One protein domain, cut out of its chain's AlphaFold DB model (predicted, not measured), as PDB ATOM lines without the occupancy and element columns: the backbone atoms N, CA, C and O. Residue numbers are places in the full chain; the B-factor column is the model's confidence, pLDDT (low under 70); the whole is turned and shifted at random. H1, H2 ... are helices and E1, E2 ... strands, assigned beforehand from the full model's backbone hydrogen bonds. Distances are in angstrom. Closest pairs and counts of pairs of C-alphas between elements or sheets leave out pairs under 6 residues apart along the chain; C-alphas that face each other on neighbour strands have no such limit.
ATOM      1  N   ALA A1061     -32.796  39.445 -37.359       97.75
ATOM      2  CA  ALA A1061     -32.494  40.871 -37.290       97.75
ATOM      3  C   ALA A1061     -31.002  41.141 -37.571       97.75
ATOM      4  O   ALA A1061     -30.671  42.094 -38.276       97.75
ATOM      5  N   ALA A1062     -30.104  40.269 -37.097       97.56
ATOM      6  CA  ALA A1062     -28.665  40.356 -37.346       97.56
ATOM      7  C   ALA A1062     -28.242  39.967 -38.780       97.56
ATOM      8  O   ALA A1062     -27.064  40.082 -39.114       97.56
ATOM      9  N   THR A1063     -29.145  39.506 -39.652       97.12
ATOM     10  CA  THR A1063     -28.858  39.382 -41.099       97.12
ATOM     11  C   THR A1063     -29.263  40.632 -41.874       97.12
ATOM     12  O   THR A1063     -28.668  40.935 -42.908       97.12
ATOM     13  N   GLY A1064     -30.242  41.382 -41.359       95.31
ATOM     14  CA  GLY A1064     -30.833  42.542 -42.024       95.31
ATOM     15  C   GLY A1064     -31.963  42.197 -42.989       95.31
ATOM     16  O   GLY A1064     -32.537  43.113 -43.572       95.31
ATOM     17  N   ILE A1065     -32.324  40.912 -43.117       96.12
ATOM     18  CA  ILE A1065     -33.484  40.485 -43.913       96.12
ATOM     19  C   ILE A1065     -34.763  41.071 -43.307       96.12
ATOM     20  O   ILE A1065     -35.578  41.657 -44.010       96.12
ATOM     21  N   LEU A1066     -34.916  40.976 -41.983       96.94
ATOM     22  CA  LEU A1066     -35.977  41.675 -41.261       96.94
ATOM     23  C   LEU A1066     -35.367  42.805 -40.437       96.94
ATOM     24  O   LEU A1066     -34.934  42.612 -39.302       96.94
ATOM     25  N   LYS A1067     -35.344  44.003 -41.029       95.31
ATOM     26  CA  LYS A1067     -34.831  45.216 -40.384       95.31
ATOM     27  C   LYS A1067     -35.687  45.587 -39.169       95.31
ATOM     28  O   LYS A1067     -36.911  45.448 -39.191       95.31
ATOM     29  N   ILE A1068     -35.028  46.057 -38.117       95.31
ATOM     30  CA  ILE A1068     -35.627  46.708 -36.946       95.31
ATOM     31  C   ILE A1068     -35.630  48.224 -37.102       95.31
ATOM     32  O   ILE A1068     -34.756  48.778 -37.774       95.31
ATOM     33  N   PHE A1069     -36.596  48.875 -36.459       91.81
ATOM     34  CA  PHE A1069     -36.868  50.301 -36.602       91.81
ATOM     35  C   PHE A1069     -36.426  51.045 -35.345       91.81
ATOM     36  O   PHE A1069     -36.927  50.776 -34.255       91.81
ATOM     37  N   GLY A1070     -35.462  51.952 -35.496       85.44
ATOM     38  CA  GLY A1070     -34.975  52.796 -34.410       85.44
ATOM     39  C   GLY A1070     -35.839  54.044 -34.241       85.44
ATOM     40  O   GLY A1070     -36.153  54.711 -35.223       85.44
ATOM     41  N   VAL A1071     -36.187  54.373 -33.000       80.38
ATOM     42  CA  VAL A1071     -36.836  55.630 -32.625       80.38
ATOM     43  C   VAL A1071     -35.926  56.339 -31.618       80.38
ATOM     44  O   VAL A1071     -35.786  55.858 -30.488       80.38
ATOM     45  N   PRO A1072     -35.288  57.461 -31.997       75.00
ATOM     46  CA  PRO A1072     -34.591  58.310 -31.041       75.00
ATOM     47  C   PRO A1072     -35.637  59.002 -30.153       75.00
ATOM     48  O   PRO A1072     -36.292  59.953 -30.585       75.00
ATOM     49  N   TYR A1073     -35.855  58.499 -28.936       65.44
ATOM     50  CA  TYR A1073     -36.841  59.046 -28.003       65.44
ATOM     51  C   TYR A1073     -36.172  59.504 -26.703       65.44
ATOM     52  O   TYR A1073     -35.803  58.705 -25.850       65.44
ATOM     53  N   GLN A1074     -36.062  60.824 -26.527       66.50
ATOM     54  CA  GLN A1074     -35.505  61.451 -25.322       66.50
ATOM     55  C   GLN A1074     -34.114  60.896 -24.936       66.50
ATOM     56  O   GLN A1074     -33.175  61.022 -25.718       66.50
ATOM     57  N   TRP A1075     -33.987  60.347 -23.721       64.69
ATOM     58  CA  TRP A1075     -32.764  59.784 -23.138       64.69
ATOM     59  C   TRP A1075     -32.716  58.248 -23.217       64.69
ATOM     60  O   TRP A1075     -31.742  57.649 -22.774       64.69
ATOM     61  N   GLU A1076     -33.741  57.612 -23.794       63.03
ATOM     62  CA  GLU A1076     -33.839  56.160 -23.961       63.03
ATOM     63  C   GLU A1076     -34.113  55.845 -25.427       63.03
ATOM     64  O   GLU A1076     -35.253  55.830 -25.900       63.03
ATOM     65  N   ASN A1077     -33.052  55.594 -26.178       82.62
ATOM     66  CA  ASN A1077     -33.188  55.318 -27.593       82.62
ATOM     67  C   ASN A1077     -33.724  53.901 -27.772       82.62
ATOM     68  O   ASN A1077     -33.152  52.954 -27.243       82.62
ATOM     69  N   GLN A1078     -34.794  53.705 -28.537       86.94
ATOM     70  CA  GLN A1078     -35.438  52.391 -28.648       86.94
ATOM     71  C   GLN A1078     -35.323  51.838 -30.061       86.94
ATOM     72  O   GLN A1078     -35.317  52.591 -31.035       86.94
ATOM     73  N   SER A1079     -35.255  50.514 -30.195       92.94
ATOM     74  CA  SER A1079     -35.413  49.856 -31.489       92.94
ATOM     75  C   SER A1079     -36.403  48.712 -31.388       92.94
ATOM     76  O   SER A1079     -36.309  47.872 -30.499       92.94
ATOM     77  N   TRP A1080     -37.331  48.675 -32.336       94.38
ATOM     78  CA  TRP A1080     -38.486  47.789 -32.314       94.38
ATOM     79  C   TRP A1080     -38.422  46.790 -33.465       94.38
ATOM     80  O   TRP A1080     -38.064  47.143 -34.597       94.38
ATOM     81  N   PHE A1081     -38.789  45.540 -33.190       96.81
ATOM     82  CA  PHE A1081     -38.954  44.509 -34.209       96.81
ATOM     83  C   PHE A1081     -40.397  44.413 -34.714       96.81
ATOM     84  O   PHE A1081     -40.595  44.038 -35.870       96.81
ATOM     85  N   TYR A1082     -41.387  44.778 -33.895       96.62
ATOM     86  CA  TYR A1082     -42.823  44.649 -34.146       96.62
ATOM     87  C   TYR A1082     -43.247  43.209 -34.495       96.62
ATOM     88  O   TYR A1082     -43.728  42.971 -35.609       96.62
ATOM     89  N   PRO A1083     -43.096  42.235 -33.570       96.88
ATOM     90  CA  PRO A1083     -43.309  40.809 -33.854       96.88
ATOM     91  C   PRO A1083     -44.711  40.495 -34.398       96.88
ATOM     92  O   PRO A1083     -44.858  39.682 -35.309       96.88
ATOM     93  N   ASN A1084     -45.731  41.213 -33.918       96.25
ATOM     94  CA  ASN A1084     -47.134  40.997 -34.282       96.25
ATOM     95  C   ASN A1084     -47.580  41.705 -35.574       96.25
ATOM     96  O   ASN A1084     -48.709  41.496 -36.016       96.25
ATOM     97  N   ARG A1085     -46.739  42.550 -36.184       96.12
ATOM     98  CA  ARG A1085     -47.103  43.285 -37.405       96.12
ATOM     99  C   ARG A1085     -47.110  42.324 -38.607       96.12
ATOM    100  O   ARG A1085     -46.114  41.616 -38.782       96.12
ATOM    101  N   PRO A1086     -48.170  42.300 -39.439       95.50
ATOM    102  CA  PRO A1086     -48.135  41.627 -40.737       95.50
ATOM    103  C   PRO A1086     -46.960  42.126 -41.582       95.50
ATOM    104  O   PRO A1086     -46.575  43.294 -41.496       95.50
ATOM    105  N   ILE A1087     -46.369  41.240 -42.375       96.06
ATOM    106  CA  ILE A1087     -45.283  41.589 -43.293       96.06
ATOM    107  C   ILE A1087     -45.768  41.446 -44.728       96.06
ATOM    108  O   ILE A1087     -46.384  40.440 -45.066       96.06
ATOM    109  N   SER A1088     -45.480  42.438 -45.570       96.88
ATOM    110  CA  SER A1088     -45.821  42.375 -46.991       96.88
ATOM    111  C   SER A1088     -44.794  41.567 -47.783       96.88
ATOM    112  O   SER A1088     -43.616  41.496 -47.417       96.88
ATOM    113  N   GLU A1089     -45.217  40.981 -48.905       95.69
ATOM    114  CA  GLU A1089     -44.311  40.294 -49.831       95.69
ATOM    115  C   GLU A1089     -43.179  41.220 -50.295       95.69
ATOM    116  O   GLU A1089     -42.036  40.780 -50.410       95.69
ATOM    117  N   TYR A1090     -43.486  42.500 -50.527       93.38
ATOM    118  CA  TYR A1090     -42.508  43.523 -50.883       93.38
ATOM    119  C   TYR A1090     -41.441  43.711 -49.800       93.38
ATOM    120  O   TYR A1090     -40.253  43.669 -50.109       93.38
ATOM    121  N   GLU A1091     -41.845  43.886 -48.537       94.31
ATOM    122  CA  GLU A1091     -40.910  44.070 -47.420       94.31
ATOM    123  C   GLU A1091     -39.988  42.855 -47.256       94.31
ATOM    124  O   GLU A1091     -38.771  43.016 -47.162       94.31
ATOM    125  N   LEU A1092     -40.554  41.642 -47.278       95.25
ATOM    126  CA  LEU A1092     -39.773  40.411 -47.167       95.25
ATOM    127  C   LEU A1092     -38.797  40.260 -48.340       95.25
ATOM    128  O   LEU A1092     -37.619  39.975 -48.131       95.25
ATOM    129  N   MET A1093     -39.268  40.459 -49.573       92.88
ATOM    130  CA  MET A1093     -38.428  40.282 -50.754       92.88
ATOM    131  C   MET A1093     -37.302  41.318 -50.814       92.88
ATOM    132  O   MET A1093     -36.202  40.956 -51.217       92.88
ATOM    133  N   GLN A1094     -37.528  42.561 -50.377       90.69
ATOM    134  CA  GLN A1094     -36.456  43.559 -50.279       90.69
ATOM    135  C   GLN A1094     -35.328  43.079 -49.362       90.69
ATOM    136  O   GLN A1094     -34.167  43.063 -49.761       90.69
ATOM    137  N   GLY A1095     -35.666  42.589 -48.166       91.94
ATOM    138  CA  GLY A1095     -34.670  42.044 -47.243       91.94
ATOM    139  C   GLY A1095     -33.950  40.802 -47.775       91.94
ATOM    140  O   GLY A1095     -32.751  40.645 -47.557       91.94
ATOM    141  N   LEU A1096     -34.663  39.923 -48.488       92.44
ATOM    142  CA  LEU A1096     -34.062  38.742 -49.112       92.44
ATOM    143  C   LEU A1096     -33.100  39.117 -50.248       92.44
ATOM    144  O   LEU A1096     -32.052  38.491 -50.338       92.44
ATOM    145  N   ARG A1097     -33.410  40.134 -51.068       87.88
ATOM    146  CA  ARG A1097     -32.504  40.627 -52.128       87.88
ATOM    147  C   ARG A1097     -31.270  41.319 -51.565       87.88
ATOM    148  O   ARG A1097     -30.177  41.080 -52.053       87.88
ATOM    149  N   ASP A1098     -31.431  42.114 -50.506       84.69
ATOM    150  CA  ASP A1098     -30.311  42.771 -49.814       84.69
ATOM    151  C   ASP A1098     -29.300  41.755 -49.228       84.69
ATOM    152  O   ASP A1098     -28.179  42.117 -48.859       84.69
ATOM    153  N   PHE A1099     -29.702  40.487 -49.077       89.75
ATOM    154  CA  PHE A1099     -28.889  39.436 -48.469       89.75
ATOM    155  C   PHE A1099     -28.435  38.349 -49.455       89.75
ATOM    156  O   PHE A1099     -27.294  37.904 -49.366       89.75
ATOM    157  N   TYR A1100     -29.296  37.919 -50.380       86.56
ATOM    158  CA  TYR A1100     -29.010  36.888 -51.377       86.56
ATOM    159  C   TYR A1100     -28.885  37.499 -52.775       86.56
ATOM    160  O   TYR A1100     -29.829  38.109 -53.270       86.56
ATOM    161  N   HIS A1101     -27.780  37.217 -53.472       76.44
ATOM    162  CA  HIS A1101     -27.593  37.651 -54.865       76.44
ATOM    163  C   HIS A1101     -28.613  37.036 -55.840       76.44
ATOM    164  O   HIS A1101     -28.937  37.601 -56.885       76.44
ATOM    165  N   ARG A1102     -29.150  35.852 -55.521       70.75
ATOM    166  CA  ARG A1102     -30.215  35.227 -56.317       70.75
ATOM    167  C   ARG A1102     -31.532  35.957 -56.065       70.75
ATOM    168  O   ARG A1102     -31.988  36.008 -54.933       70.75
ATOM    169  N   GLY A1103     -32.162  36.465 -57.126       65.19
ATOM    170  CA  GLY A1103     -33.451  37.162 -57.047       65.19
ATOM    171  C   GLY A1103     -33.367  38.691 -57.067       65.19
ATOM    172  O   GLY A1103     -34.419  39.326 -56.973       65.19
ATOM    173  N   GLU A1104     -32.172  39.275 -57.236       71.94
ATOM    174  CA  GLU A1104     -31.969  40.723 -57.435       71.94
ATOM    175  C   GLU A1104     -32.867  41.282 -58.563       71.94
ATOM    176  O   GLU A1104     -33.492  42.329 -58.391       71.94
ATOM    177  N   ASP A1105     -33.049  40.518 -59.649       76.88
ATOM    178  CA  ASP A1105     -33.862  40.897 -60.817       76.88
ATOM    179  C   ASP A1105     -35.375  40.614 -60.678       76.88
ATOM    180  O   ASP A1105     -36.165  40.913 -61.579       76.88
ATOM    181  N   TYR A1106     -35.831  39.997 -59.583       80.25
ATOM    182  CA  TYR A1106     -37.242  39.626 -59.441       80.25
ATOM    183  C   TYR A1106     -38.067  40.793 -58.902       80.25
ATOM    184  O   TYR A1106     -38.112  40.970 -57.701       80.25
ATOM    185  N   TYR A1107     -38.816  41.536 -59.721       78.19
ATOM    186  CA  TYR A1107     -39.651  42.666 -59.252       78.19
ATOM    187  C   TYR A1107     -41.128  42.324 -58.967       78.19
ATOM    188  O   TYR A1107     -41.921  43.215 -58.679       78.19
ATOM    189  N   GLY A1108     -41.516  41.044 -58.999       79.25
ATOM    190  CA  GLY A1108     -42.915  40.599 -58.888       79.25
ATOM    191  C   GLY A1108     -43.494  40.480 -57.468       79.25
ATOM    192  O   GLY A1108     -44.511  39.812 -57.295       79.25
ATOM    193  N   ALA A1109     -42.850  41.038 -56.437       84.94
ATOM    194  CA  ALA A1109     -43.359  40.996 -55.060       84.94
ATOM    195  C   ALA A1109     -44.445  42.065 -54.851       84.94
ATOM    196  O   ALA A1109     -44.210  43.243 -55.124       84.94
ATOM    197  N   SER A1110     -45.628  41.660 -54.383       88.94
ATOM    198  CA  SER A1110     -46.771  42.566 -54.218       88.94
ATOM    199  C   SER A1110     -46.756  43.307 -52.870       88.94
ATOM    200  O   SER A1110     -45.969  43.004 -51.976       88.94
ATOM    201  N   GLY A1111     -47.652  44.281 -52.694       89.06
ATOM    202  CA  GLY A1111     -47.907  44.898 -51.385       89.06
ATOM    203  C   GLY A1111     -48.784  44.055 -50.449       89.06
ATOM    204  O   GLY A1111     -49.099  44.522 -49.360       89.06
ATOM    205  N   ALA A1112     -49.215  42.858 -50.871       93.81
ATOM    206  CA  ALA A1112     -50.059  41.978 -50.066       93.81
ATOM    207  C   ALA A1112     -49.273  41.333 -48.917       93.81
ATOM    208  O   ALA A1112     -48.049  41.212 -48.990       93.81
ATOM    209  N   ASP A1113     -49.985  40.884 -47.884       96.88
ATOM    210  CA  ASP A1113     -49.386  40.167 -46.760       96.88
ATOM    211  C   ASP A1113     -48.765  38.837 -47.207       96.88
ATOM    212  O   ASP A1113     -49.290  38.116 -48.062       96.88
ATOM    213  N   VAL A1114     -47.640  38.483 -46.592       97.25
ATOM    214  CA  VAL A1114     -47.011  37.177 -46.766       97.25
ATOM    215  C   VAL A1114     -47.939  36.112 -46.192       97.25
ATOM    216  O   VAL A1114     -48.385  36.200 -45.055       97.25
ATOM    217  N   THR A1115     -48.189  35.071 -46.974       96.88
ATOM    218  CA  THR A1115     -48.901  33.853 -46.580       96.88
ATOM    219  C   THR A1115     -47.931  32.676 -46.639       96.88
ATOM    220  O   THR A1115     -46.817  32.815 -47.144       96.88
ATOM    221  N   ILE A1116     -48.333  31.487 -46.185       96.25
ATOM    222  CA  ILE A1116     -47.501  30.277 -46.338       96.25
ATOM    223  C   ILE A1116     -47.166  30.039 -47.816       96.25
ATOM    224  O   ILE A1116     -46.013  29.786 -48.168       96.25
ATOM    225  N   SER A1117     -48.167  30.177 -48.688       94.12
ATOM    226  CA  SER A1117     -48.000  29.963 -50.127       94.12
ATOM    227  C   SER A1117     -47.039  30.973 -50.747       94.12
ATOM    228  O   SER A1117     -46.150  30.596 -51.517       94.12
ATOM    229  N   SER A1118     -47.178  32.260 -50.405       95.00
ATOM    230  CA  SER A1118     -46.279  33.276 -50.950       95.00
ATOM    231  C   SER A1118     -44.883  33.217 -50.337       95.00
ATOM    232  O   SER A1118     -43.926  33.416 -51.078       95.00
ATOM    233  N   PHE A1119     -44.727  32.838 -49.066       96.44
ATOM    234  CA  PHE A1119     -43.416  32.582 -48.462       96.44
ATOM    235  C   PHE A1119     -42.651  31.487 -49.216       96.44
ATOM    236  O   PHE A1119     -41.511  31.709 -49.616       96.44
ATOM    237  N   ILE A1120     -43.284  30.337 -49.482       95.56
ATOM    238  CA  ILE A1120     -42.662  29.228 -50.229       95.56
ATOM    239  C   ILE A1120     -42.284  29.666 -51.645       95.56
ATOM    240  O   ILE A1120     -41.191  29.360 -52.121       95.56
ATOM    241  N   ARG A1121     -43.161  30.426 -52.312       93.50
ATOM    242  CA  ARG A1121     -42.872  30.986 -53.637       93.50
ATOM    243  C   ARG A1121     -41.659  31.920 -53.600       93.50
ATOM    244  O   ARG A1121     -40.777  31.779 -54.440       93.50
ATOM    245  N   LEU A1122     -41.607  32.854 -52.647       93.56
ATOM    246  CA  LEU A1122     -40.504  33.811 -52.505       93.56
ATOM    247  C   LEU A1122     -39.186  33.111 -52.126       93.56
ATOM    248  O   LEU A1122     -38.144  33.442 -52.682       93.56
ATOM    249  N   ALA A1123     -39.234  32.089 -51.268       93.75
ATOM    250  CA  ALA A1123     -38.094  31.221 -50.973       93.75
ATOM    251  C   ALA A1123     -37.580  30.496 -52.234       93.75
ATOM    252  O   ALA A1123     -36.374  30.416 -52.464       93.75
ATOM    253  N   GLY A1124     -38.485  30.041 -53.106       92.25
ATOM    254  CA  GLY A1124     -38.128  29.411 -54.380       92.25
ATOM    255  C   GLY A1124     -37.315  30.318 -55.306       92.25
ATOM    256  O   GLY A1124     -36.408  29.840 -55.982       92.25
ATOM    257  N   ILE A1125     -37.582  31.628 -55.299       90.50
ATOM    258  CA  ILE A1125     -36.877  32.620 -56.134       90.50
ATOM    259  C   ILE A1125     -35.403  32.732 -55.743       90.50
ATOM    260  O   ILE A1125     -34.539  32.859 -56.607       90.50
ATOM    261  N   ILE A1126     -35.111  32.631 -54.447       90.81
ATOM    262  CA  ILE A1126     -33.742  32.646 -53.922       90.81
ATOM    263  C   ILE A1126     -33.103  31.240 -53.896       90.81
ATOM    264  O   ILE A1126     -31.984  31.070 -53.418       90.81
ATOM    265  N   GLY A1127     -33.778  30.230 -54.463       89.31
ATOM    266  CA  GLY A1127     -33.249  28.879 -54.669       89.31
ATOM    267  C   GLY A1127     -33.614  27.846 -53.598       89.31
ATOM    268  O   GLY A1127     -33.000  26.780 -53.575       89.31
ATOM    269  N   TYR A1128     -34.593  28.123 -52.734       92.00
ATOM    270  CA  TYR A1128     -35.047  27.203 -51.686       92.00
ATOM    271  C   TYR A1128     -36.416  26.606 -52.026       92.00
ATOM    272  O   TYR A1128     -37.436  27.294 -52.032       92.00
ATOM    273  N   HIS A1129     -36.458  25.297 -52.274       93.12
ATOM    274  CA  HIS A1129     -37.696  24.572 -52.562       93.12
ATOM    275  C   HIS A1129     -38.245  23.931 -51.286       93.12
ATOM    276  O   HIS A1129     -37.734  22.914 -50.821       93.12
ATOM    277  N   LEU A1130     -39.279  24.545 -50.710       95.31
ATOM    278  CA  LEU A1130     -39.868  24.126 -49.439       95.31
ATOM    279  C   LEU A1130     -41.162  23.334 -49.651       95.31
ATOM    280  O   LEU A1130     -41.992  23.694 -50.485       95.31
ATOM    281  N   ASP A1131     -41.355  22.280 -48.856       94.31
ATOM    282  CA  ASP A1131     -42.616  21.538 -48.810       94.31
ATOM    283  C   ASP A1131     -43.647  22.258 -47.926       94.31
ATOM    284  O   ASP A1131     -43.374  22.624 -46.778       94.31
ATOM    285  N   ILE A1132     -44.858  22.440 -48.457       93.81
ATOM    286  CA  ILE A1132     -45.914  23.203 -47.785       93.81
ATOM    287  C   ILE A1132     -46.436  22.523 -46.519       93.81
ATOM    288  O   ILE A1132     -46.793  23.208 -45.559       93.81
ATOM    289  N   ASN A1133     -46.444  21.188 -46.471       93.50
ATOM    290  CA  ASN A1133     -46.882  20.457 -45.286       93.50
ATOM    291  C   ASN A1133     -45.848  20.581 -44.168       93.50
ATOM    292  O   ASN A1133     -46.233  20.756 -43.015       93.50
ATOM    293  N   ASN A1134     -44.555  20.581 -44.494       94.94
ATOM    294  CA  ASN A1134     -43.492  20.827 -43.520       94.94
ATOM    295  C   ASN A1134     -43.604  22.221 -42.892       94.94
ATOM    296  O   ASN A1134     -43.570  22.339 -41.666       94.94
ATOM    297  N   VAL A1135     -43.816  23.264 -43.704       95.81
ATOM    298  CA  VAL A1135     -44.012  24.639 -43.207       95.81
ATOM    299  C   VAL A1135     -45.266  24.737 -42.330       95.81
ATOM    300  O   VAL A1135     -45.208  25.279 -41.223       95.81
ATOM    301  N   LYS A1136     -46.391  24.152 -42.764       95.00
ATOM    302  CA  LYS A1136     -47.630  24.098 -41.968       95.00
ATOM    303  C   LYS A1136     -47.440  23.380 -40.640       95.00
ATOM    304  O   LYS A1136     -47.887  23.879 -39.615       95.00
ATOM    305  N   ASN A1137     -46.814  22.207 -40.656       94.75
ATOM    306  CA  ASN A1137     -46.596  21.403 -39.457       94.75
ATOM    307  C   ASN A1137     -45.685  22.135 -38.469       94.75
ATOM    308  O   ASN A1137     -45.971  22.144 -37.275       94.75
ATOM    309  N   PHE A1138     -44.643  22.809 -38.964       96.12
ATOM    310  CA  PHE A1138     -43.787  23.656 -38.142       96.12
ATOM    311  C   PHE A1138     -44.583  24.771 -37.450       96.12
ATOM    312  O   PHE A1138     -44.533  24.881 -36.226       96.12
ATOM    313  N   LEU A1139     -45.388  25.539 -38.193       95.50
ATOM    314  CA  LEU A1139     -46.208  26.603 -37.604       95.50
ATOM    315  C   LEU A1139     -47.284  26.065 -36.650       95.50
ATOM    316  O   LEU A1139     -47.474  26.640 -35.584       95.50
ATOM    317  N   LYS A1140     -47.944  24.944 -36.972       94.94
ATOM    318  CA  LYS A1140     -48.930  24.301 -36.080       94.94
ATOM    319  C   LYS A1140     -48.316  23.890 -34.746       94.94
ATOM    320  O   LYS A1140     -48.951  24.052 -33.710       94.94
ATOM    321  N   ASN A1141     -47.087  23.378 -34.769       94.44
ATOM    322  CA  ASN A1141     -46.383  22.982 -33.552       94.44
ATOM    323  C   ASN A1141     -46.017  24.188 -32.680       94.44
ATOM    324  O   ASN A1141     -46.041  24.087 -31.456       94.44
ATOM    325  N   LEU A1142     -45.677  25.319 -33.298       93.19
ATOM    326  CA  LEU A1142     -45.325  26.544 -32.582       93.19
ATOM    327  C   LEU A1142     -46.545  27.317 -32.076       93.19
ATOM    328  O   LEU A1142     -46.482  27.926 -31.011       93.19
ATOM    329  N   TYR A1143     -47.646  27.273 -32.825       93.06
ATOM    330  CA  TYR A1143     -48.861  28.039 -32.567       93.06
ATOM    331  C   TYR A1143     -50.094  27.119 -32.577       93.06
ATOM    332  O   TYR A1143     -50.958  27.247 -33.446       93.06
ATOM    333  N   PRO A1144     -50.223  26.199 -31.601       89.00
ATOM    334  CA  PRO A1144     -51.283  25.183 -31.593       89.00
ATOM    335  C   PRO A1144     -52.701  25.761 -31.464       89.00
ATOM    336  O   PRO A1144     -53.680  25.061 -31.710       89.00
ATOM    337  N   HIS A1145     -52.821  27.031 -31.071       91.06
ATOM    338  CA  HIS A1145     -54.091  27.736 -30.887       91.06
ATOM    339  C   HIS A1145     -54.513  28.574 -32.101       91.06
ATOM    340  O   HIS A1145     -55.567  29.204 -32.065       91.06
ATOM    341  N   ILE A1146     -53.700  28.602 -33.158       90.50
ATOM    342  CA  ILE A1146     -53.966  29.359 -34.380       90.50
ATOM    343  C   ILE A1146     -54.340  28.377 -35.493       90.50
ATOM    344  O   ILE A1146     -53.661  27.372 -35.712       90.50
ATOM    345  N   GLU A1147     -55.418  28.664 -36.222       91.06
ATOM    346  CA  GLU A1147     -55.809  27.874 -37.388       91.06
ATOM    347  C   GLU A1147     -54.859  28.150 -38.565       91.06
ATOM    348  O   GLU A1147     -54.933  29.182 -39.232       91.06
ATOM    349  N   ILE A1148     -53.942  27.215 -38.820       93.94
ATOM    350  CA  ILE A1148     -52.934  27.343 -39.880       93.94
ATOM    351  C   ILE A1148     -53.520  26.933 -41.241       93.94
ATOM    352  O   ILE A1148     -53.772  25.747 -41.483       93.94
ATOM    353  N   SER A1149     -53.659  27.904 -42.152       91.44
ATOM    354  CA  SER A1149     -54.115  27.725 -43.541       91.44
ATOM    355  C   SER A1149     -53.157  28.361 -44.562       91.44
ATOM    356  O   SER A1149     -52.319  29.190 -44.217       91.44
ATOM    357  N   ASP A1150     -53.275  27.972 -45.836       89.31
ATOM    358  CA  ASP A1150     -52.371  28.405 -46.921       89.31
ATOM    359  C   ASP A1150     -52.384  29.906 -47.207       89.31
ATOM    360  O   ASP A1150     -51.382  30.444 -47.684       89.31
ATOM    361  N   SER A1151     -53.522  30.548 -46.942       88.50
ATOM    362  CA  SER A1151     -53.808  31.954 -47.229       88.50
ATOM    363  C   SER A1151     -53.799  32.835 -45.982       88.50
ATOM    364  O   SER A1151     -54.145  34.010 -46.072       88.50
ATOM    365  N   MET A1152     -53.454  32.284 -44.814       92.56
ATOM    366  CA  MET A1152     -53.362  33.058 -43.580       92.56
ATOM    367  C   MET A1152     -52.222  34.089 -43.689       92.56
ATOM    368  O   MET A1152     -51.098  33.688 -44.006       92.56
ATOM    369  N   PRO A1153     -52.471  35.379 -43.392       95.50
ATOM    370  CA  PRO A1153     -51.413  36.373 -43.246       95.50
ATOM    371  C   PRO A1153     -50.446  36.002 -42.118       95.50
ATOM    372  O   PRO A1153     -50.865  35.694 -41.001       95.50
ATOM    373  N   LEU A1154     -49.149  36.051 -42.403       97.06
ATOM    374  CA  LEU A1154     -48.079  35.809 -41.447       97.06
ATOM    375  C   LEU A1154     -47.573  37.137 -40.879       97.06
ATOM    376  O   LEU A1154     -47.377  38.118 -41.600       97.06
ATOM    377  N   ASN A1155     -47.323  37.158 -39.572       97.06
ATOM    378  CA  ASN A1155     -46.660  38.281 -38.920       97.06
ATOM    379  C   ASN A1155     -45.127  38.143 -38.981       97.06
ATOM    380  O   ASN A1155     -44.578  37.111 -39.384       97.06
ATOM    381  N   ARG A1156     -44.420  39.203 -38.586       97.88
ATOM    382  CA  ARG A1156     -42.952  39.256 -38.616       97.88
ATOM    383  C   ARG A1156     -42.283  38.200 -37.741       97.88
ATOM    384  O   ARG A1156     -41.245  37.686 -38.147       97.88
ATOM    385  N   GLU A1157     -42.851  37.851 -36.585       97.88
ATOM    386  CA  GLU A1157     -42.338  36.760 -35.743       97.88
ATOM    387  C   GLU A1157     -42.390  35.418 -36.480       97.88
ATOM    388  O   GLU A1157     -41.369  34.737 -36.597       97.88
ATOM    389  N   MET A1158     -43.553  35.052 -37.026       97.56
ATOM    390  CA  MET A1158     -43.733  33.806 -37.771       97.56
ATOM    391  C   MET A1158     -42.767  33.738 -38.953       97.56
ATOM    392  O   MET A1158     -42.075  32.735 -39.126       97.56
ATOM    393  N   VAL A1159     -42.662  34.820 -39.730       98.00
ATOM    394  CA  VAL A1159     -41.741  34.884 -40.872       98.00
ATOM    395  C   VAL A1159     -40.280  34.808 -40.427       98.00
ATOM    396  O   VAL A1159     -39.516  34.076 -41.050       98.00
ATOM    397  N   ALA A1160     -39.880  35.455 -39.327       98.12
ATOM    398  CA  ALA A1160     -38.525  35.323 -38.786       98.12
ATOM    399  C   ALA A1160     -38.186  33.866 -38.450       98.12
ATOM    400  O   ALA A1160     -37.132  33.372 -38.838       98.12
ATOM    401  N   ARG A1161     -39.095  33.151 -37.778       97.88
ATOM    402  CA  ARG A1161     -38.892  31.738 -37.420       97.88
ATOM    403  C   ARG A1161     -38.842  30.829 -38.645       97.88
ATOM    404  O   ARG A1161     -38.064  29.881 -38.658       97.88
ATOM    405  N   LEU A1162     -39.635  31.123 -39.676       97.94
ATOM    406  CA  LEU A1162     -39.572  30.395 -40.942       97.94
ATOM    407  C   LEU A1162     -38.244  30.618 -41.668       97.94
ATOM    408  O   LEU A1162     -37.640  29.652 -42.122       97.94
ATOM    409  N   ILE A1163     -37.772  31.864 -41.756       97.75
ATOM    410  CA  ILE A1163     -36.472  32.181 -42.363       97.75
ATOM    411  C   ILE A1163     -35.351  31.472 -41.595       97.75
ATOM    412  O   ILE A1163     -34.514  30.816 -42.204       97.75
ATOM    413  N   ASP A1164     -35.360  31.574 -40.267       97.62
ATOM    414  CA  ASP A1164     -34.341  30.997 -39.388       97.62
ATOM    415  C   ASP A1164     -34.234  29.476 -39.528       97.62
ATOM    416  O   ASP A1164     -33.135  28.940 -39.580       97.62
ATOM    417  N   VAL A1165     -35.366  28.776 -39.645       96.69
ATOM    418  CA  VAL A1165     -35.382  27.308 -39.711       96.69
ATOM    419  C   VAL A1165     -35.227  26.763 -41.130       96.69
ATOM    420  O   VAL A1165     -34.552  25.755 -41.317       96.69
ATOM    421  N   PHE A1166     -35.869  27.377 -42.126       96.69
ATOM    422  CA  PHE A1166     -35.931  26.813 -43.479       96.69
ATOM    423  C   PHE A1166     -34.910  27.403 -44.451       96.69
ATOM    424  O   PHE A1166     -34.581  26.739 -45.434       96.69
ATOM    425  N   LEU A1167     -34.437  28.630 -44.215       95.44
ATOM    426  CA  LEU A1167     -33.462  29.303 -45.085       95.44
ATOM    427  C   LEU A1167     -32.084  29.433 -44.432       95.44
ATOM    428  O   LEU A1167     -31.094  29.567 -45.137       95.44
ATOM    429  N   ASP A1168     -32.034  29.434 -43.101       95.50
ATOM    430  CA  ASP A1168     -30.826  29.518 -42.278       95.50
ATOM    431  C   ASP A1168     -29.765  30.566 -42.717       95.50
ATOM    432  O   ASP A1168     -28.565  30.282 -42.794       95.50
TER     433      ASP A1168
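This is residues 1061 to 1168 of the 1183 residues of the protein "Choline dehydrogenase-like flavoprotein" of Thermoflavifilum aggregans (UniProt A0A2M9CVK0). A head of four short helices and long loops bears a thin hairpin arm, E1 and E2, with residues 1072 to 1077 sticking out at its tip. In the head H2 packs between H1 and H3, and H4 is near the middle. The 108 printed residues, under half in named elements, run E1 E2 H1 H2 H3 H4, mostly helix, with an antiparallel sheet E1 - E2. The whole is compact, radius of gyration of the C-alphas 14.5 A, spanning 47 by 38 by 24 A.

In the hairpin of E1, residues 1069 to 1071, and E2, residues 1078 to 1080, N 1069 and O 1080 are within hydrogen-bond range, 2.9 A. H1, residues 1089 to 1097, touches H2, residues 1116 to 1125; their closest C-alphas, Met 1093 and Leu 1122, are 7.0 A apart. H2 touches H3, residues 1132 to 1142, closest at C-alphas 1120 and 1132, 7.3 A. H4, residues 1156 to 1167, is close but not clearly touching H3, closest at C-alphas 1135 and 1162, 7.6 A. In these four helices every O i to N i+4 pair is within hydrogen-bond range.

E1 begins at C-alpha 1069 (-36.868, 50.301, -36.602); H4, 15.2 A long, ends at C-alpha 1167 (-33.462, 29.303, -45.085). H3 is 15.6 A long.

The printed part has no cut. Links H1 to H2 and H3 to H4 are long. Residues 1073 to 1076 and 1103 have pLDDT under 70.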